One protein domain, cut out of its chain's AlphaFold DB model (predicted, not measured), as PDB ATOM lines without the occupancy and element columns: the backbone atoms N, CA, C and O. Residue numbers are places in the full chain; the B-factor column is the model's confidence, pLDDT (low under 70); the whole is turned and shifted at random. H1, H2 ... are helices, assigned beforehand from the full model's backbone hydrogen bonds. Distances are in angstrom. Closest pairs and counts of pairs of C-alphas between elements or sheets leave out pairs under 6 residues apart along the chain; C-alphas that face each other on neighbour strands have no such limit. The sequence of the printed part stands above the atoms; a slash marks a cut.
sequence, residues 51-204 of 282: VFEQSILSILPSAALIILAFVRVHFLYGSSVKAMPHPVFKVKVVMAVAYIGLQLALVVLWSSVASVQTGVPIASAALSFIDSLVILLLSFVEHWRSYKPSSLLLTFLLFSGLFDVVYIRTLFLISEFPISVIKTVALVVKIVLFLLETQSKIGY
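What this domain is: This is residues 51 to 204 of the 282 residues of an uncharacterized protein of Coccidioides immitis RMSCC 2394 (UniProt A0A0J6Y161). Five long helices stand side by side in an up-and-down bundle, each reversing the one before; H1, H3, H2, H5 and H4 ring it. Four-residue H6 lies at one end. The printed part has 154 residues, six named helices, H1 to H6, and no named strand: all helix, compact, radius of gyration of the C-alphas 16.2 A, spans 51 by 27 by 22 A.

How they stand to each other: Start at H1, residues 51 to 77; it touches H3, residues 120 to 145, the same way at a shallow tilt of 26 degrees, closest at C-alphas Ile 59 and Ser 124, 6.0 A. H3 and H2, residues 87 to 112, form a hairpin, closest at C-alphas Gln 103 and Phe 129, 5.2 A. H5, residues 177 to 198, touches H2, closest at C-alphas Leu 102 and Ala 186, 6.0 A. H4, residues 151 to 173, touches H1's residues 53 to 65, closest at C-alphas Phe 163 and Leu 57, 5.8 A. O i to N i+4 pairs are within hydrogen-bond range throughout H2, H3, H5; 20 of 23 in H1, 18 of 19 in H4.

Where its parts are: From C-alpha 51 at (51.228, 100.157, 30.132) H1 runs 37.3 A; H6, residues 201 to 204, ends with C-alpha 204 at (26.828, 70.078, 8.759).

The domain as a whole: The printed part has no cut; pLDDT is under 70 at residues 78 to 85, 114 to 118, 144 to 149 and 199 to 204.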
ATOM      1  N   VAL A  51      51.518  99.298  31.289       71.56
ATOM      2  CA  VAL A  51      51.228 100.157  30.132       71.56
ATOM      3  C   VAL A  51      51.809  99.576  28.842       71.56
ATOM      4  O   VAL A  51      51.145  99.607  27.803       71.56
ATOM      5  N   PHE A  52      53.027  99.031  28.888       73.94
ATOM      6  CA  PHE A  52      53.662  98.387  27.736       73.94
ATOM      7  C   PHE A  52      52.899  97.130  27.309       73.94
ATOM      8  O   PHE A  52      52.611  96.952  26.125       73.94
ATOM      9  N   GLU A  53      52.518  96.296  28.274       77.06
ATOM     10  CA  GLU A  53      51.735  95.089  28.038       77.06
ATOM     11  C   GLU A  53      50.376  95.413  27.401       77.06
ATOM     12  O   GLU A  53      50.041  94.870  26.348       77.06
ATOM     13  N   GLN A  54      49.630  96.373  27.950       77.31
ATOM     14  CA  GLN A  54      48.360  96.808  27.361       77.31
ATOM     15  C   GLN A  54      48.545  97.396  25.955       77.31
ATOM     16  O   GLN A  54      47.766  97.097  25.050       77.31
ATOM     17  N   SER A  55      49.592  98.190  25.734       77.69
ATOM     18  CA  SER A  55      49.806  98.865  24.449       77.69
ATOM     19  C   SER A  55      50.254  97.909  23.343       77.69
ATOM     20  O   SER A  55      49.725  97.942  22.236       77.69
ATOM     21  N   ILE A  56      51.222  97.036  23.612       78.50
ATOM     22  CA  ILE A  56      51.805  96.183  22.571       78.50
ATOM     23  C   ILE A  56      51.101  94.832  22.501       78.50
ATOM     24  O   ILE A  56      50.819  94.350  21.407       78.50
ATOM     25  N   LEU A  57      50.792  94.220  23.645       76.69
ATOM     26  CA  LEU A  57      50.236  92.867  23.683       76.69
ATOM     27  C   LEU A  57      48.705  92.845  23.576       76.69
ATOM     28  O   LEU A  57      48.150  91.804  23.231       76.69
ATOM     29  N   SER A  58      48.017  93.975  23.795       77.62
ATOM     30  CA  SER A  58      46.563  94.080  23.593       77.62
ATOM     31  C   SER A  58      46.179  94.981  22.416       77.62
ATOM     32  O   SER A  58      45.519  94.505  21.499       77.62
ATOM     33  N   ILE A  59      46.588  96.256  22.385       80.62
ATOM     34  CA  ILE A  59      46.094  97.205  21.360       80.62
ATOM     35  C   ILE A  59      46.526  96.800  19.945       80.62
ATOM     36  O   ILE A  59      45.721  96.865  19.016       80.62
ATOM     37  N   LEU A  60      47.773  96.362  19.766       82.81
ATOM     38  CA  LEU A  60      48.297  95.978  18.453       82.81
ATOM     39  C   LEU A  60      47.547  94.783  17.829       82.81
ATOM     40  O   LEU A  60      47.083  94.920  16.691       82.81
ATOM     41  N   PRO A  61      47.363  93.636  18.516       83.62
ATOM     42  CA  PRO A  61      46.566  92.540  17.968       83.62
ATOM     43  C   PRO A  61      45.090  92.912  17.775       83.62
ATOM     44  O   PRO A  61      44.505  92.478  16.781       83.62
ATOM     45  N   SER A  62      44.502  93.739  18.649       82.69
ATOM     46  CA  SER A  62      43.131  94.253  18.487       82.69
ATOM     47  C   SER A  62      42.976  95.081  17.210       82.69
ATOM     48  O   SER A  62      42.132  94.794  16.363       82.69
ATOM     49  N   ALA A  63      43.849  96.070  17.001       85.38
ATOM     50  CA  ALA A  63      43.822  96.911  15.807       85.38
ATOM     51  C   ALA A  63      44.009  96.085  14.523       85.38
ATOM     52  O   ALA A  63      43.281  96.275  13.544       85.38
ATOM     53  N   ALA A  64      44.941  95.128  14.542       86.19
ATOM     54  CA  ALA A  64      45.156  94.216  13.427       86.19
ATOM     55  C   ALA A  64      43.906  93.372  13.131       86.19
ATOM     56  O   ALA A  64      43.516  93.256  11.967       86.19
ATOM     57  N   LEU A  65      43.247  92.819  14.158       85.06
ATOM     58  CA  LEU A  65      42.004  92.073  13.979       85.06
ATOM     59  C   LEU A  65      40.917  92.950  13.371       85.06
ATOM     60  O   LEU A  65      40.315  92.524  12.394       85.06
ATOM     61  N   ILE A  66      40.678  94.150  13.898       85.62
ATOM     62  CA  ILE A  66      39.627  95.039  13.394       85.62
ATOM     63  C   ILE A  66      39.838  95.310  11.898       85.62
ATOM     64  O   ILE A  66      38.932  95.079  11.095       85.62
ATOM     65  N   ILE A  67      41.049  95.709  11.495       87.25
ATOM     66  CA  ILE A  67      41.372  95.998  10.088       87.25
ATOM     67  C   ILE A  67      41.176  94.753   9.213       87.25
ATOM     68  O   ILE A  67      40.484  94.802   8.193       87.25
ATOM     69  N   LEU A  68      41.750  93.616   9.616       85.19
ATOM     70  CA  LEU A  68      41.651  92.370   8.857       85.19
ATOM     71  C   LEU A  68      40.208  91.848   8.800       85.19
ATOM     72  O   LEU A  68      39.800  91.288   7.780       85.19
ATOM     73  N   ALA A  69      39.420  92.057   9.855       83.62
ATOM     74  CA  ALA A  69      38.012  91.692   9.923       83.62
ATOM     75  C   ALA A  69      37.188  92.479   8.908       83.62
ATOM     76  O   ALA A  69      36.424  91.873   8.158       83.62
ATOM     77  N   PHE A  70      37.380  93.799   8.825       84.62
ATOM     78  CA  PHE A  70      36.701  94.634   7.832       84.62
ATOM     79  C   PHE A  70      36.994  94.165   6.406       84.62
ATOM     80  O   PHE A  70      36.066  93.927   5.630       84.62
ATOM     81  N   VAL A  71      38.271  93.943   6.077       83.06
ATOM     82  CA  VAL A  71      38.682  93.424   4.761       83.06
ATOM     83  C   VAL A  71      38.034  92.065   4.488       83.06
ATOM     84  O   VAL A  71      37.508  91.820   3.398       83.06
ATOM     85  N   ARG A  72      38.027  91.174   5.486       80.94
ATOM     86  CA  ARG A  72      37.479  89.823   5.352       80.94
ATOM     87  C   ARG A  72      35.970  89.830   5.144       80.94
ATOM     88  O   ARG A  72      35.493  89.119   4.262       80.94
ATOM     89  N   VAL A  73      35.232  90.624   5.919       80.44
ATOM     90  CA  VAL A  73      33.776  90.775   5.792       80.44
ATOM     91  C   VAL A  73      33.422  91.362   4.432       80.44
ATOM     92  O   VAL A  73      32.519  90.841   3.778       80.44
ATOM     93  N   HIS A  74      34.161  92.374   3.970       82.75
ATOM     94  CA  HIS A  74      33.954  92.972   2.654       82.75
ATOM     95  C   HIS A  74      34.144  91.944   1.529       82.75
ATOM     96  O   HIS A  74      33.283  91.801   0.663       82.75
ATOM     97  N   PHE A  75      35.213  91.144   1.585       78.31
ATOM     98  CA  PHE A  75      35.450  90.076   0.610       78.31
ATOM     99  C   PHE A  75      34.379  88.971   0.668       78.31
ATOM    100  O   PHE A  75      33.948  88.449  -0.360       78.31
ATOM    101  N   LEU A  76      33.904  88.626   1.870       71.81
ATOM    102  CA  LEU A  76      32.837  87.639   2.054       71.81
ATOM    103  C   LEU A  76      31.446  88.171   1.694       71.81
ATOM    104  O   LEU A  76      30.533  87.362   1.540       71.81
ATOM    105  N   TYR A  77      31.250  89.486   1.558       71.25
ATOM    106  CA  TYR A  77      29.934  90.058   1.269       71.25
ATOM    107  C   TYR A  77      29.378  89.629  -0.091       71.25
ATOM    108  O   TYR A  77      28.174  89.426  -0.218       71.25
ATOM    109  N   GLY A  78      30.256  89.368  -1.064       61.62
ATOM    110  CA  GLY A  78      29.880  88.846  -2.382       61.62
ATOM    111  C   GLY A  78      29.628  87.333  -2.445       61.62
ATOM    112  O   GLY A  78      29.305  86.818  -3.511       61.62
ATOM    113  N   SER A  79      29.796  86.588  -1.345       61.84
ATOM    114  CA  SER A  79      29.673  85.122  -1.343       61.84
ATOM    115  C   SER A  79      28.284  84.642  -0.907       61.84
ATOM    116  O   SER A  79      27.708  85.142   0.060       61.84
ATOM    117  N   SER A  80      27.762  83.620  -1.593       58.41
ATOM    118  CA  SER A  80      26.472  82.990  -1.284       58.41
ATOM    119  C   SER A  80      26.465  82.256   0.066       58.41
ATOM    120  O   SER A  80      27.508  81.841   0.576       58.41
ATOM    121  N   VAL A  81      25.273  82.093   0.652       63.25
ATOM    122  CA  VAL A  81      25.048  81.347   1.903       63.25
ATOM    123  C   VAL A  81      25.253  79.849   1.655       63.25
ATOM    124  O   VAL A  81      24.653  79.282   0.743       63.25
ATOM    125  N   LYS A  82      26.111  79.204   2.456       63.81
ATOM    126  CA  LYS A  82      26.594  77.826   2.232       63.81
ATOM    127  C   LYS A  82      26.379  76.872   3.414       63.81
ATOM    128  O   LYS A  82      26.628  75.678   3.260       63.81
ATOM    129  N   ALA A  83      25.913  77.356   4.567       60.22
ATOM    130  CA  ALA A  83      25.732  76.537   5.769       60.22
ATOM    131  C   ALA A  83      24.261  76.277   6.124       60.22
ATOM    132  O   ALA A  83      23.385  77.099   5.853       60.22
ATOM    133  N   MET A  84      24.011  75.123   6.746       59.34
ATOM    134  CA  MET A  84      22.730  74.771   7.361       59.34
ATOM    135  C   MET A  84      22.720  75.153   8.851       59.34
ATOM    136  O   MET A  84      23.775  75.138   9.490       59.34
ATOM    137  N   PRO A  85      21.549  75.463   9.435       60.91
ATOM    138  CA  PRO A  85      21.441  75.772  10.858       60.91
ATOM    139  C   PRO A  85      21.836  74.564  11.722       60.91
ATOM    140  O   PRO A  85      21.299  73.471  11.551       60.91
ATOM    141  N   HIS A  86      22.748  74.765  12.679       70.25
ATOM    142  CA  HIS A  86      23.251  73.702  13.556       70.25
ATOM    143  C   HIS A  86      23.306  74.138  15.038       70.25
ATOM    144  O   HIS A  86      23.723  75.262  15.310       70.25
ATOM    145  N   PRO A  87      22.960  73.295  16.038       73.25
ATOM    146  CA  PRO A  87      22.999  73.653  17.465       73.25
ATOM    147  C   PRO A  87      24.353  74.162  17.984       73.25
ATOM    148  O   PRO A  87      24.372  75.020  18.861       73.25
ATOM    149  N   VAL A  88      25.482  73.721  17.416       76.50
ATOM    150  CA  VAL A  88      26.823  74.245  17.779       76.50
ATOM    151  C   VAL A  88      26.920  75.754  17.541       76.50
ATOM    152  O   VAL A  88      27.607  76.448  18.283       76.50
ATOM    153  N   PHE A  89      26.193  76.285  16.557       80.25
ATOM    154  CA  PHE A  89      26.110  77.725  16.338       80.25
ATOM    155  C   PHE A  89      25.459  78.449  17.517       80.25
ATOM    156  O   PHE A  89      25.960  79.484  17.947       80.25
ATOM    157  N   LYS A  90      24.395  77.882  18.100       84.62
ATOM    158  CA  LYS A  90      23.749  78.462  19.286       84.62
ATOM    159  C   LYS A  90      24.725  78.528  20.456       84.62
ATOM    160  O   LYS A  90      24.818  79.564  21.101       84.62
ATOM    161  N   VAL A  91      25.497  77.461  20.681       87.19
ATOM    162  CA  VAL A  91      26.531  77.434  21.729       87.19
ATOM    163  C   VAL A  91      27.601  78.499  21.467       87.19
ATOM    164  O   VAL A  91      27.946  79.239  22.383       87.19
ATOM    165  N   LYS A  92      28.075  78.645  20.222       87.50
ATOM    166  CA  LYS A  92      29.027  79.705  19.843       87.50
ATOM    167  C   LYS A  92      28.489  81.100  20.145       87.50
ATOM    168  O   LYS A  92      29.195  81.894  20.756       87.50
ATOM    169  N   VAL A  93      27.243  81.379  19.761       88.44
ATOM    170  CA  VAL A  93      26.601  82.675  20.014       88.44
ATOM    171  C   VAL A  93      26.462  82.929  21.514       88.44
ATOM    172  O   VAL A  93      26.828  84.005  21.969       88.44
ATOM    173  N   VAL A  94      26.012  81.943  22.299       92.75
ATOM    174  CA  VAL A  94      25.904  82.076  23.762       92.75
ATOM    175  C   VAL A  94      27.266  82.378  24.389       92.75
ATOM    176  O   VAL A  94      27.377  83.312  25.180       92.75
ATOM    177  N   MET A  95      28.315  81.650  23.998       91.75
ATOM    178  CA  MET A  95      29.672  81.887  24.502       91.75
ATOM    179  C   MET A  95      30.225  83.253  24.074       91.75
ATOM    180  O   MET A  95      30.888  83.917  24.866       91.75
ATOM    181  N   ALA A  96      29.931  83.705  22.854       91.31
ATOM    182  CA  ALA A  96      30.346  85.018  22.368       91.31
ATOM    183  C   ALA A  96      29.623  86.155  23.109       91.31
ATOM    184  O   ALA A  96      30.261  87.125  23.508       91.31
ATOM    185  N   VAL A  97      28.321  86.016  23.376       93.56
ATOM    186  CA  VAL A  97      27.555  86.978  24.188       93.56
ATOM    187  C   VAL A  97      28.059  87.005  25.632       93.56
ATOM    188  O   VAL A  97      28.247  88.085  26.189       93.56
ATOM    189  N   ALA A  98      28.348  85.842  26.224       94.94
ATOM    190  CA  ALA A  98      28.963  85.768  27.548       94.94
ATOM    191  C   ALA A  98      30.326  86.482  27.578       94.94
ATOM    192  O   ALA A  98      30.608  87.239  28.506       94.94
ATOM    193  N   TYR A  99      31.146  86.305  26.536       94.25
ATOM    194  CA  TYR A  99      32.427  86.999  26.400       94.25
ATOM    195  C   TYR A  99      32.259  88.524  26.297       94.25
ATOM    196  O   TYR A  99      32.973  89.250  26.985       94.25
ATOM    197  N   ILE A 100      31.289  89.015  25.517       94.75
ATOM    198  CA  ILE A 100      30.957  90.451  25.429       94.75
ATOM    199  C   ILE A 100      30.574  91.005  26.809       94.75
ATOM    200  O   ILE A 100      31.073  92.055  27.211       94.75
ATOM    201  N   GLY A 101      29.731  90.286  27.559       95.06
ATOM    202  CA  GLY A 101      29.333  90.679  28.913       95.06
ATOM    203  C   GLY A 101      30.519  90.775  29.877       95.06
ATOM    204  O   GLY A 101      30.617  91.735  30.639       95.06
ATOM    205  N   LEU A 102      31.462  89.831  29.796       94.25
ATOM    206  CA  LEU A 102      32.694  89.863  30.588       94.25
ATOM    207  C   LEU A 102      33.599  91.043  30.206       94.25
ATOM    208  O   LEU A 102      34.136  91.699  31.094       94.25
ATOM    209  N   GLN A 103      33.741  91.356  28.912       93.69
ATOM    210  CA  GLN A 103      34.514  92.527  28.476       93.69
ATOM    211  C   GLN A 103      33.870  93.838  28.930       93.69
ATOM    212  O   GLN A 103      34.570  94.731  29.399       93.69
ATOM    213  N   LEU A 104      32.541  93.939  28.865       93.50
ATOM    214  CA  LEU A 104      31.821  95.104  29.371       93.50
ATOM    215  C   LEU A 104      32.036  95.283  30.880       93.50
ATOM    216  O   LEU A 104      32.318  96.392  31.330       93.50
ATOM    217  N   ALA A 105      31.965  94.197  31.653       93.25
ATOM    218  CA  ALA A 105      32.243  94.233  33.087       93.25
ATOM    219  C   ALA A 105      33.671  94.718  33.382       93.25
ATOM    220  O   ALA A 105      33.866  95.530  34.282       93.25
ATOM    221  N   LEU A 106      34.662  94.283  32.594       90.75
ATOM    222  CA  LEU A 106      36.039  94.767  32.714       90.75
ATOM    223  C   LEU A 106      36.146  96.268  32.414       90.75
ATOM    224  O   LEU A 106      36.792  96.974  33.178       90.75
ATOM    225  N   VAL A 107      35.490  96.774  31.362       91.00
ATOM    226  CA  VAL A 107      35.467  98.217  31.049       91.00
ATOM    227  C   VAL A 107      34.901  99.029  32.219       91.00
ATOM    228  O   VAL A 107      35.481 100.047  32.591       91.00
ATOM    229  N   VAL A 108      33.805  98.563  32.825       91.00
ATOM    230  CA  VAL A 108      33.173  99.225  33.980       91.00
ATOM    231  C   VAL A 108      34.066  99.171  35.223       91.00
ATOM    232  O   VAL A 108      34.173 100.147  35.959       91.00
ATOM    233  N   LEU A 109      34.745  98.050  35.467       89.06
ATOM    234  CA  LEU A 109      35.665  97.943  36.598       89.06
ATOM    235  C   LEU A 109      36.851  98.890  36.439       89.06
ATOM    236  O   LEU A 109      37.149  99.643  37.363       89.06
ATOM    237  N   TRP A 110      37.463  98.928  35.255       86.38
ATOM    238  CA  TRP A 110      38.559  99.853  34.965       86.38
ATOM    239  C   TRP A 110      38.145 101.324  35.043       86.38
ATOM    240  O   TRP A 110      38.977 102.151  35.398       86.38
ATOM    241  N   SER A 111      36.882 101.666  34.762       84.75
ATOM    242  CA  SER A 111      36.392 103.038  34.936       84.75
ATOM    243  C   SER A 111      36.070 103.394  36.392       84.75
ATOM    244  O   SER A 111      36.076 104.571  36.742       84.75
ATOM    245  N   SER A 112      35.806 102.399  37.244       82.75
ATOM    246  CA  SER A 112      35.496 102.603  38.667       82.75
ATOM    247  C   SER A 112      36.730 102.763  39.562       82.75
ATOM    248  O   SER A 112      36.637 103.338  40.647       82.75
ATOM    249  N   VAL A 113      37.897 102.281  39.123       78.62
ATOM    250  CA  VAL A 113      39.140 102.365  39.897       78.62
ATOM    251  C   VAL A 113      39.775 103.747  39.704       78.62
ATOM    252  O   VAL A 113      40.464 104.010  38.723       78.62
ATOM    253  N   ALA A 114      39.579 104.632  40.686       54.97
ATOM    254  CA  ALA A 114      40.115 106.001  40.703       54.97
ATOM    255  C   ALA A 114      41.659 106.089  40.786       54.97
ATOM    256  O   ALA A 114      42.226 107.170  40.643       54.97
ATOM    257  N   SER A 115      42.341 104.964  41.027       54.03
ATOM    258  CA  SER A 115      43.785 104.886  41.292       54.03
ATOM    259  C   SER A 115      44.669 104.886  40.038       54.03
ATOM    260  O   SER A 115      45.893 104.898  40.169       54.03
ATOM    261  N   VAL A 116      44.104 104.854  38.828       51.62
ATOM    262  CA  VAL A 116      44.904 104.743  37.600       51.62
ATOM    263  C   VAL A 116      44.812 106.039  36.806       51.62
ATOM    264  O   VAL A 116      43.951 106.215  35.953       51.62
ATOM    265  N   GLN A 117      45.726 106.967  37.092       50.78
ATOM    266  CA  GLN A 117      45.862 108.267  36.415       50.78
ATOM    267  C   GLN A 117      46.276 108.169  34.927       50.78
ATOM    268  O   GLN A 117      46.579 109.179  34.297       50.78
ATOM    269  N   THR A 118      46.269 106.977  34.326       62.09
ATOM    270  CA  THR A 118      46.591 106.762  32.913       62.09
ATOM    271  C   THR A 118      45.363 106.253  32.162       62.09
ATOM    272  O   THR A 118      44.768 105.252  32.531       62.09
ATOM    273  N   GLY A 119      44.976 106.907  31.061       73.19
ATOM    274  CA  GLY A 119      43.829 106.492  30.229       73.19
ATOM    275  C   GLY A 119      44.035 105.187  29.438       73.19
ATOM    276  O   GLY A 119      43.138 104.747  28.718       73.19
ATOM    277  N   VAL A 120      45.209 104.560  29.555       77.81
ATOM    278  CA  VAL A 120      45.626 103.392  28.760       77.81
ATOM    279  C   VAL A 120      44.831 102.115  29.084       77.81
ATOM    280  O   VAL A 120      44.353 101.483  28.136       77.81
ATOM    281  N   PRO A 121      44.583 101.737  30.355       79.62
ATOM    282  CA  PRO A 121      43.803 100.543  30.677       79.62
ATOM    283  C   PRO A 121      42.372 100.633  30.156       79.62
ATOM    284  O   PRO A 121      41.875  99.674  29.570       79.62
ATOM    285  N   ILE A 122      41.747 101.807  30.281       84.12
ATOM    286  CA  ILE A 122      40.388 102.063  29.790       84.12
ATOM    287  C   ILE A 122      40.344 101.916  28.264       84.12
ATOM    288  O   ILE A 122      39.472 101.221  27.742       84.12
ATOM    289  N   ALA A 123      41.308 102.503  27.547       86.06
ATOM    290  CA  ALA A 123      41.403 102.369  26.095       86.06
ATOM    291  C   ALA A 123      41.603 100.903  25.660       86.06
ATOM    292  O   ALA A 123      40.931 100.433  24.743       86.06
ATOM    293  N   SER A 124      42.474 100.157  26.350       85.00
ATOM    294  CA  SER A 124      42.717  98.736  26.060       85.00
ATOM    295  C   SER A 124      41.484  97.856  26.321       85.00
ATOM    296  O   SER A 124      41.165  96.970  25.522       85.00
ATOM    297  N   ALA A 125      40.738  98.133  27.397       87.06
ATOM    298  CA  ALA A 125      39.503  97.432  27.729       87.06
ATOM    299  C   ALA A 125      38.396  97.746  26.710       87.06
ATOM    300  O   ALA A 125      37.695  96.839  26.263       87.06
ATOM    301  N   ALA A 126      38.276  99.007  26.282       89.19
ATOM    302  CA  ALA A 126      37.329  99.414  25.248       89.19
ATOM    303  C   ALA A 126      37.624  98.734  23.902       89.19
ATOM    304  O   ALA A 126      36.708  98.237  23.250       89.19
ATOM    305  N   LEU A 127      38.898  98.637  23.509       88.25
ATOM    306  CA  LEU A 127      39.303  97.895  22.311       88.25
ATOM    307  C   LEU A 127      39.002  96.398  22.431       88.25
ATOM    308  O   LEU A 127      38.448  95.818  21.504       88.25
ATOM    309  N   SER A 128      39.257  95.792  23.592       88.38
ATOM    310  CA  SER A 128      38.906  94.385  23.850       88.38
ATOM    311  C   SER A 128      37.392  94.133  23.776       88.38
ATOM    312  O   SER A 128      36.948  93.071  23.327       88.38
ATOM    313  N   PHE A 129      36.580  95.112  24.185       92.19
ATOM    314  CA  PHE A 129      35.132  95.080  24.010       92.19
ATOM    315  C   PHE A 129      34.738  95.181  22.529       92.19
ATOM    316  O   PHE A 129      33.934  94.374  22.061       92.19
ATOM    317  N   ILE A 130      35.338  96.093  21.764       92.25
ATOM    318  CA  ILE A 130      35.106  96.189  20.313       92.25
ATOM    319  C   ILE A 130      35.480  94.869  19.622       92.25
ATOM    320  O   ILE A 130      34.683  94.340  18.848       92.25
ATOM    321  N   ASP A 131      36.625  94.278  19.966       89.38
ATOM    322  CA  ASP A 131      37.046  92.976  19.447       89.38
ATOM    323  C   ASP A 131      36.009  91.889  19.725       89.38
ATOM    324  O   ASP A 131      35.730  91.072  18.853       89.38
ATOM    325  N   SER A 132      35.392  91.877  20.911       91.38
ATOM    326  CA  SER A 132      34.360  90.886  21.243       91.38
ATOM    327  C   SER A 132      33.143  90.957  20.310       91.38
ATOM    328  O   SER A 132      32.617  89.918  19.901       91.38
ATOM    329  N   LEU A 133      32.754  92.165  19.886       92.19
ATOM    330  CA  LEU A 133      31.696  92.377  18.896       92.19
ATOM    331  C   LEU A 133      32.142  91.940  17.496       92.19
ATOM    332  O   LEU A 133      31.381  91.294  16.774       92.19
ATOM    333  N   VAL A 134      33.387  92.247  17.123       89.06
ATOM    334  CA  VAL A 134      33.963  91.842  15.834       89.06
ATOM    335  C   VAL A 134      34.086  90.320  15.735       89.06
ATOM    336  O   VAL A 134      33.758  89.752  14.697       89.06
ATOM    337  N   ILE A 135      34.482  89.637  16.814       87.81
ATOM    338  CA  ILE A 135      34.540  88.170  16.898       87.81
ATOM    339  C   ILE A 135      33.147  87.572  16.694       87.81
ATOM    340  O   ILE A 135      33.005  86.625  15.919       87.81
ATOM    341  N   LEU A 136      32.112  88.126  17.340       89.50
ATOM    342  CA  LEU A 136      30.730  87.682  17.141       89.50
ATOM    343  C   LEU A 136      30.293  87.864  15.679       89.50
ATOM    344  O   LEU A 136      29.739  86.939  15.083       89.50
ATOM    345  N   LEU A 137      30.570  89.031  15.088       87.19
ATOM    346  CA  LEU A 137      30.229  89.333  13.698       87.19
ATOM    347  C   LEU A 137      30.940  88.388  12.722       87.19
ATOM    348  O   LEU A 137      30.295  87.817  11.842       87.19
ATOM    349  N   LEU A 138      32.251  88.196  12.884       84.38
ATOM    350  CA  LEU A 138      33.040  87.282  12.062       84.38
ATOM    351  C   LEU A 138      32.549  85.843  12.213       84.38
ATOM    352  O   LEU A 138      32.284  85.199  11.201       84.38
ATOM    353  N   SER A 139      32.329  85.370  13.443       85.06
ATOM    354  CA  SER A 139      31.788  84.031  13.697       85.06
ATOM    355  C   SER A 139      30.426  83.846  13.018       85.06
ATOM    356  O   SER A 139      30.195  82.819  12.381       85.06
ATOM    357  N   PHE A 140      29.548  84.857  13.040       83.12
ATOM    358  CA  PHE A 140      28.261  84.827  12.338       83.12
ATOM    359  C   PHE A 140      28.432  84.759  10.815       83.12
ATOM    360  O   PHE A 140      27.920  83.844  10.164       83.12
ATOM    361  N   VAL A 141      29.168  85.707  10.231       80.25
ATOM    362  CA  VAL A 141      29.367  85.807   8.777       80.25
ATOM    363  C   VAL A 141      30.045  84.548   8.237       80.25
ATOM    364  O   VAL A 141      29.620  83.990   7.223       80.25
ATOM    365  N   GLU A 142      31.061  84.051   8.932       78.19
ATOM    366  CA  GLU A 142      31.805  82.857   8.544       78.19
ATOM    367  C   GLU A 142      31.043  81.566   8.837       78.19
ATOM    368  O   GLU A 142      31.269  80.563   8.158       78.19
ATOM    369  N   HIS A 143      30.114  81.554   9.796       77.94
ATOM    370  CA  HIS A 143      29.204  80.427   9.956       77.94
ATOM    371  C   HIS A 143      28.321  80.264   8.721       77.94
ATOM    372  O   HIS A 143      28.250  79.165   8.187       77.94
ATOM    373  N   TRP A 144      27.714  81.344   8.223       69.81
ATOM    374  CA  TRP A 144      26.753  81.270   7.121       69.81
ATOM    375  C   TRP A 144      27.384  81.215   5.726       69.81
ATOM    376  O   TRP A 144      26.821  80.584   4.828       69.81
ATOM    377  N   ARG A 145      28.537  81.865   5.519       66.94
ATOM    378  CA  ARG A 145      29.142  82.034   4.182       66.94
ATOM    379  C   ARG A 145      30.391  81.187   3.927       66.94
ATOM    380  O   ARG A 145      30.747  80.990   2.765       66.94
ATOM    381  N   SER A 146      31.038  80.645   4.964       62.62
ATOM    382  CA  SER A 146      32.291  79.885   4.818       62.62
ATOM    383  C   SER A 146      32.134  78.404   5.159       62.62
ATOM    384  O   SER A 146      31.736  78.027   6.260       62.62
ATOM    385  N   TYR A 147      32.544  77.560   4.210       57.44
ATOM    386  CA  TYR A 147      32.652  76.106   4.365       57.44
ATOM    387  C   TYR A 147      33.862  75.696   5.229       57.44
ATOM    388  O   TYR A 147      33.844  74.644   5.863       57.44
ATOM    389  N   LYS A 148      34.887  76.557   5.311       59.62
ATOM    390  CA  LYS A 148      36.086  76.362   6.141       59.62
ATOM    391  C   LYS A 148      35.934  77.007   7.528       59.62
ATOM    392  O   LYS A 148      35.188  77.985   7.666       59.62
ATOM    393  N   PRO A 149      36.610  76.477   8.564       65.12
ATOM    394  CA  PRO A 149      36.721  77.148   9.849       65.12
ATOM    395  C   PRO A 149      37.579  78.417   9.762       65.12
ATOM    396  O   PRO A 149      38.414  78.590   8.870       65.12
ATOM    397  N   SER A 150      37.350  79.257  10.761       73.62
ATOM    398  CA  SER A 150      37.888  80.586  11.020       73.62
ATOM    399  C   SER A 150      39.383  80.837  10.923       73.62
ATOM    400  O   SER A 150      39.915  81.161  11.968       73.62
ATOM    401  N   SER A 151      40.116  80.711   9.811       74.56
ATOM    402  CA  SER A 151      41.596  80.791   9.906       74.56
ATOM    403  C   SER A 151      42.119  82.094  10.537       74.56
ATOM    404  O   SER A 151      43.013  82.037  11.370       74.56
ATOM    405  N   LEU A 152      41.536  83.249  10.195       80.62
ATOM    406  CA  LEU A 152      41.872  84.545  10.805       80.62
ATOM    407  C   LEU A 152      41.505  84.563  12.294       80.62
ATOM    408  O   LEU A 152      42.338  84.878  13.140       80.62
ATOM    409  N   LEU A 153      40.265  84.182  12.604       83.12
ATOM    410  CA  LEU A 153      39.703  84.216  13.950       83.12
ATOM    411  C   LEU A 153      40.419  83.242  14.902       83.12
ATOM    412  O   LEU A 153      40.687  83.580  16.048       83.12
ATOM    413  N   LEU A 154      40.812  82.069  14.408       84.62
ATOM    414  CA  LEU A 154      41.604  81.073  15.127       84.62
ATOM    415  C   LEU A 154      43.009  81.578  15.448       84.62
ATOM    416  O   LEU A 154      43.439  81.476  16.593       84.62
ATOM    417  N   THR A 155      43.711  82.134  14.457       83.62
ATOM    418  CA  THR A 155      45.048  82.701  14.662       83.62
ATOM    419  C   THR A 155      44.997  83.838  15.678       83.62
ATOM    420  O   THR A 155      45.798  83.864  16.609       83.62
ATOM    421  N   PHE A 156      44.017  84.735  15.557       86.62
ATOM    422  CA  PHE A 156      43.830  85.806  16.529       86.62
ATOM    423  C   PHE A 156      43.553  85.275  17.938       86.62
ATOM    424  O   PHE A 156      44.236  85.677  18.876       86.62
ATOM    425  N   LEU A 157      42.579  84.371  18.100       86.25
ATOM    426  CA  LEU A 157      42.211  83.829  19.411       86.25
ATOM    427  C   LEU A 157      43.390  83.121  20.087       86.25
ATOM    428  O   LEU A 157      43.542  83.236  21.300       86.25
ATOM    429  N   LEU A 158      44.235  82.435  19.309       87.38
ATOM    430  CA  LEU A 158      45.443  81.785  19.808       87.38
ATOM    431  C   LEU A 158      46.452  82.811  20.343       87.38
ATOM    432  O   LEU A 158      46.819  82.750  21.514       87.38
ATOM    433  N   PHE A 159      46.879  83.768  19.514       86.88
ATOM    434  CA  PHE A 159      47.892  84.750  19.919       86.88
ATOM    435  C   PHE A 159      47.380  85.695  21.012       86.88
ATOM    436  O   PHE A 159      48.063  85.902  22.011       86.88
ATOM    437  N   SER A 160      46.152  86.203  20.879       88.12
ATOM    438  CA  SER A 160      45.516  87.040  21.903       88.12
ATOM    439  C   SER A 160      45.328  86.284  23.223       88.12
ATOM    440  O   SER A 160      45.493  86.869  24.289       88.12
ATOM    441  N   GLY A 161      45.020  84.984  23.175       87.31
ATOM    442  CA  GLY A 161      44.931  84.146  24.371       87.31
ATOM    443  C   GLY A 161      46.274  83.998  25.090       87.31
ATOM    444  O   GLY A 161      46.321  84.114  26.310       87.31
ATOM    445  N   LEU A 162      47.370  83.797  24.349       88.94
ATOM    446  CA  LEU A 162      48.717  83.729  24.931       88.94
ATOM    447  C   LEU A 162      49.118  85.047  25.604       88.94
ATOM    448  O   LEU A 162      49.668  85.030  26.701       88.94
ATOM    449  N   PHE A 163      48.807  86.180  24.976       88.19
ATOM    450  CA  PHE A 163      49.064  87.499  25.554       88.19
ATOM    451  C   PHE A 163      48.220  87.767  26.804       88.19
ATOM    452  O   PHE A 163      48.741  88.260  27.800       88.19
ATOM    453  N   ASP A 164      46.950  87.356  26.808       87.62
ATOM    454  CA  ASP A 164      46.091  87.475  27.987       87.62
ATOM    455  C   ASP A 164      46.624  86.692  29.200       87.62
ATOM    456  O   ASP A 164      46.414  87.123  30.332       87.62
ATOM    457  N   VAL A 165      47.315  85.561  28.998       89.25
ATOM    458  CA  VAL A 165      47.919  84.781  30.096       89.25
ATOM    459  C   VAL A 165      49.007  85.581  30.810       89.25
ATOM    460  O   VAL A 165      49.045  85.592  32.042       89.25
ATOM    461  N   VAL A 166      49.873  86.257  30.047       87.44
ATOM    462  CA  VAL A 166      50.916  87.127  30.612       87.44
ATOM    463  C   VAL A 166      50.253  88.251  31.410       87.44
ATOM    464  O   VAL A 166      50.572  88.437  32.584       87.44
ATOM    465  N   TYR A 167      49.209  88.855  30.845       84.75
ATOM    466  CA  TYR A 167      48.518  89.982  31.462       84.75
ATOM    467  C   TYR A 167      47.795  89.615  32.754       84.75
ATOM    468  O   TYR A 167      47.823  90.362  33.733       84.75
ATOM    469  N   ILE A 168      47.174  88.436  32.800       88.06
ATOM    470  CA  ILE A 168      46.543  87.917  34.016       88.06
ATOM    471  C   ILE A 168      47.587  87.705  35.117       88.06
ATOM    472  O   ILE A 168      47.332  88.058  36.268       88.06
ATOM    473  N   ARG A 169      48.771  87.169  34.786       87.25
ATOM    474  CA  ARG A 169      49.857  87.007  35.766       87.25
ATOM    475  C   ARG A 169      50.273  88.363  36.344       87.25
ATOM    476  O   ARG A 169      50.405  88.475  37.563       87.25
ATOM    477  N   THR A 170      50.435  89.376  35.496       83.19
ATOM    478  CA  THR A 170      50.758  90.747  35.916       83.19
ATOM    479  C   THR A 170      49.676  91.319  36.839       83.19
ATOM    480  O   THR A 170      49.979  91.848  37.908       83.19
ATOM    481  N   LEU A 171      48.403  91.136  36.488       83.44
ATOM    482  CA  LEU A 171      47.253  91.578  37.281       83.44
ATOM    483  C   LEU A 171      47.222  90.963  38.693       83.44
ATOM    484  O   LEU A 171      47.024  91.682  39.675       83.44
ATOM    485  N   PHE A 172      47.504  89.661  38.815       85.75
ATOM    486  CA  PHE A 172      47.608  89.000  40.121       85.75
ATOM    487  C   PHE A 172      48.774  89.534  40.963       85.75
ATOM    488  O   PHE A 172      48.651  89.638  42.182       85.75
ATOM    489  N   LEU A 173      49.894  89.915  40.339       81.38
ATOM    490  CA  LEU A 173      51.047  90.494  41.040       81.38
ATOM    491  C   LEU A 173      50.754  91.895  41.597       81.38
ATOM    492  O   LEU A 173      51.288  92.268  42.645       81.38
ATOM    493  N   ILE A 174      49.914  92.674  40.916       77.00
ATOM    494  CA  ILE A 174      49.514  94.033  41.327       77.00
ATOM    495  C   ILE A 174      48.373  93.995  42.373       77.00
ATOM    496  O   ILE A 174      48.011  95.017  42.935       77.00
ATOM    497  N   SER A 175      47.896  92.800  42.756       76.62
ATOM    498  CA  SER A 175      46.844  92.581  43.772       76.62
ATOM    499  C   SER A 175      45.459  93.130  43.399       76.62
ATOM    500  O   SER A 175      44.605  93.316  44.263       76.62
ATOM    501  N   GLU A 176      45.185  93.294  42.103       78.69
ATOM    502  CA  GLU A 176      43.867  93.674  41.577       78.69
ATOM    503  C   GLU A 176      42.965  92.439  41.426       78.69
ATOM    504  O   GLU A 176      42.594  92.018  40.324       78.69
ATOM    505  N   PHE A 177      42.638  91.802  42.553       81.38
ATOM    506  CA  PHE A 177      41.901  90.536  42.596       81.38
ATOM    507  C   PHE A 177      40.581  90.517  41.798       81.38
ATOM    508  O   PHE A 177      40.404  89.575  41.019       81.38
ATOM    509  N   PRO A 178      39.656  91.499  41.908       88.06
ATOM    510  CA  PRO A 178      38.380  91.421  41.190       88.06
ATOM    511  C   PRO A 178      38.561  91.466  39.665       88.06
ATOM    512  O   PRO A 178      37.933  90.692  38.938       88.06
ATOM    513  N   ILE A 179      39.470  92.314  39.175       88.81
ATOM    514  CA  ILE A 179      39.775  92.448  37.745       88.81
ATOM    515  C   ILE A 179      40.482  91.185  37.233       88.81
ATOM    516  O   ILE A 179      40.116  90.655  36.180       88.81
ATOM    517  N   SER A 180      41.439  90.658  38.003       89.94
ATOM    518  CA  SER A 180      42.188  89.433  37.681       89.94
ATOM    519  C   SER A 180      41.265  88.225  37.511       89.94
ATOM    520  O   SER A 180      41.382  87.474  36.540       89.94
ATOM    521  N   VAL A 181      40.309  88.050  38.431       92.38
ATOM    522  CA  VAL A 181      39.351  86.935  38.399       92.38
ATOM    523  C   VAL A 181      38.465  87.024  37.159       92.38
ATOM    524  O   VAL A 181      38.365  86.053  36.410       92.38
ATOM    525  N   ILE A 182      37.876  88.189  36.882       93.44
ATOM    526  CA  ILE A 182      36.988  88.361  35.722       93.44
ATOM    527  C   ILE A 182      37.760  88.190  34.411       93.44
ATOM    528  O   ILE A 182      37.273  87.521  33.498       93.44
ATOM    529  N   LYS A 183      38.990  88.713  34.320       92.00
ATOM    530  CA  LYS A 183      39.854  88.518  33.146       92.00
ATOM    531  C   LYS A 183      40.212  87.040  32.948       92.00
ATOM    532  O   LYS A 183      40.208  86.566  31.814       92.00
ATOM    533  N   THR A 184      40.432  86.291  34.029       93.50
ATOM    534  CA  THR A 184      40.670  84.839  33.971       93.50
ATOM    535  C   THR A 184      39.446  84.087  33.452       93.50
ATOM    536  O   THR A 184      39.566  83.256  32.553       93.50
ATOM    537  N   VAL A 185      38.246  84.413  33.945       95.62
ATOM    538  CA  VAL A 185      36.994  83.832  33.430       95.62
ATOM    539  C   VAL A 185      36.816  84.168  31.944       95.62
ATOM    540  O   VAL A 185      36.476  83.290  31.150       95.62
ATOM    541  N   ALA A 186      37.119  85.405  31.539       94.25
ATOM    542  CA  ALA A 186      37.079  85.816  30.137       94.25
ATOM    543  C   ALA A 186      38.057  85.014  29.262       94.25
ATOM    544  O   ALA A 186      37.686  84.619  28.155       94.25
ATOM    545  N   LEU A 187      39.263  84.715  29.757       93.88
ATOM    546  CA  LEU A 187      40.224  83.850  29.067       93.88
ATOM    547  C   LEU A 187      39.686  82.422  28.905       93.88
ATOM    548  O   LEU A 187      39.788  81.857  27.820       93.88
ATOM    549  N   VAL A 188      39.062  81.847  29.936       95.25
ATOM    550  CA  VAL A 188      38.453  80.506  29.841       95.25
ATOM    551  C   VAL A 188      37.355  80.481  28.777       95.25
ATOM    552  O   VAL A 188      37.353  79.606  27.911       95.25
ATOM    553  N   VAL A 189      36.459  81.472  28.774       93.81
ATOM    554  CA  VAL A 189      35.418  81.607  27.741       93.81
ATOM    555  C   VAL A 189      36.042  81.755  26.347       93.81
ATOM    556  O   VAL A 189      35.583  81.110  25.402       93.81
ATOM    557  N   LYS A 190      37.122  82.536  26.216       92.38
ATOM    558  CA  LYS A 190      37.886  82.696  24.967       92.38
ATOM    559  C   LYS A 190      38.489  81.370  24.485       92.38
ATOM    560  O   LYS A 190      38.391  81.062  23.299       92.38
ATOM    561  N   ILE A 191      39.056  80.562  25.382       91.25
ATOM    562  CA  ILE A 191      39.585  79.225  25.059       91.25
ATOM    563  C   ILE A 191      38.458  78.307  24.578       91.25
ATOM    564  O   ILE A 191      38.618  77.611  23.577       91.25
ATOM    565  N   VAL A 192      37.293  78.329  25.230       91.19
ATOM    566  CA  VAL A 192      36.139  77.539  24.775       91.19
ATOM    567  C   VAL A 192      35.672  77.995  23.389       91.19
ATOM    568  O   VAL A 192      35.421  77.151  22.531       91.19
ATOM    569  N   LEU A 193      35.610  79.306  23.127       88.94
ATOM    570  CA  LEU A 193      35.310  79.843  21.794       88.94
ATOM    571  C   LEU A 193      36.320  79.371  20.744       88.94
ATOM    572  O   LEU A 193      35.919  78.929  19.669       88.94
ATOM    573  N   PHE A 194      37.612  79.400  21.071       88.62
ATOM    574  CA  PHE A 194      38.669  78.876  20.210       88.62
ATOM    575  C   PHE A 194      38.442  77.398  19.888       88.62
ATOM    576  O   PHE A 194      38.393  77.025  18.716       88.62
ATOM    577  N   LEU A 195      38.203  76.563  20.903       85.69
ATOM    578  CA  LEU A 195      37.924  75.142  20.706       85.69
ATOM    579  C   LEU A 195      36.686  74.931  19.826       85.69
ATOM    580  O   LEU A 195      36.747  74.169  18.863       85.69
ATOM    581  N   LEU A 196      35.591  75.652  20.072       83.69
ATOM    582  CA  LEU A 196      34.383  75.583  19.245       83.69
ATOM    583  C   LEU A 196      34.638  75.994  17.786       83.69
ATOM    584  O   LEU A 196      33.989  75.467  16.878       83.69
ATOM    585  N   GLU A 197      35.554  76.926  17.536       82.31
ATOM    586  CA  GLU A 197      35.937  77.341  16.182       82.31
ATOM    587  C   GLU A 197      36.907  76.376  15.498       82.31
ATOM    588  O   GLU A 197      36.866  76.246  14.273       82.31
ATOM    589  N   THR A 198      37.723  75.642  16.263       75.69
ATOM    590  CA  THR A 198      38.593  74.587  15.713       75.69
ATOM    591  C   THR A 198      37.824  73.339  15.283       75.69
ATOM    592  O   THR A 198      38.284  72.624  14.391       75.69
ATOM    593  N   GLN A 199      36.654  73.069  15.875       69.50
ATOM    594  CA  GLN A 199      35.855  71.894  15.528       69.50
ATOM    595  C   GLN A 199      35.447  71.929  14.049       69.50
ATOM    596  O   GLN A 199      34.827  72.881  13.562       69.50
ATOM    597  N   SER A 200      35.801  70.867  13.322       59.91
ATOM    598  CA  SER A 200      35.568  70.771  11.884       59.91
ATOM    599  C   SER A 200      34.070  70.807  11.576       59.91
ATOM    600  O   SER A 200      33.310  69.973  12.068       59.91
ATOM    601  N   LYS A 201      33.643  71.732  10.708       62.81
ATOM    602  CA  LYS A 201      32.235  71.905  10.301       62.81
ATOM    603  C   LYS A 201      31.680  70.746   9.447       62.81
ATOM    604  O   LYS A 201      30.503  70.786   9.110       62.81
ATOM    605  N   ILE A 202      32.497  69.731   9.126       56.16
ATOM    606  CA  ILE A 202      32.273  68.688   8.100       56.16
ATOM    607  C   ILE A 202      30.907  67.995   8.229       56.16
ATOM    608  O   ILE A 202      30.257  67.737   7.221       56.16
ATOM    609  N   GLY A 203      30.421  67.771   9.454       51.66
ATOM    610  CA  GLY A 203      29.132  67.111   9.691       51.66
ATOM    611  C   GLY A 203      27.887  67.883   9.223       51.66
ATOM    612  O   GLY A 203      26.823  67.278   9.125       51.66
ATOM    613  N   TYR A 204      27.992  69.187   8.931       54.25
ATOM    614  CA  TYR A 204      26.828  70.078   8.759       54.25
ATOM    615  C   TYR A 204      26.840  70.899   7.460       54.25
ATOM    616  O   TYR A 204      26.085  71.865   7.324       54.25
TER     617      TYR A 204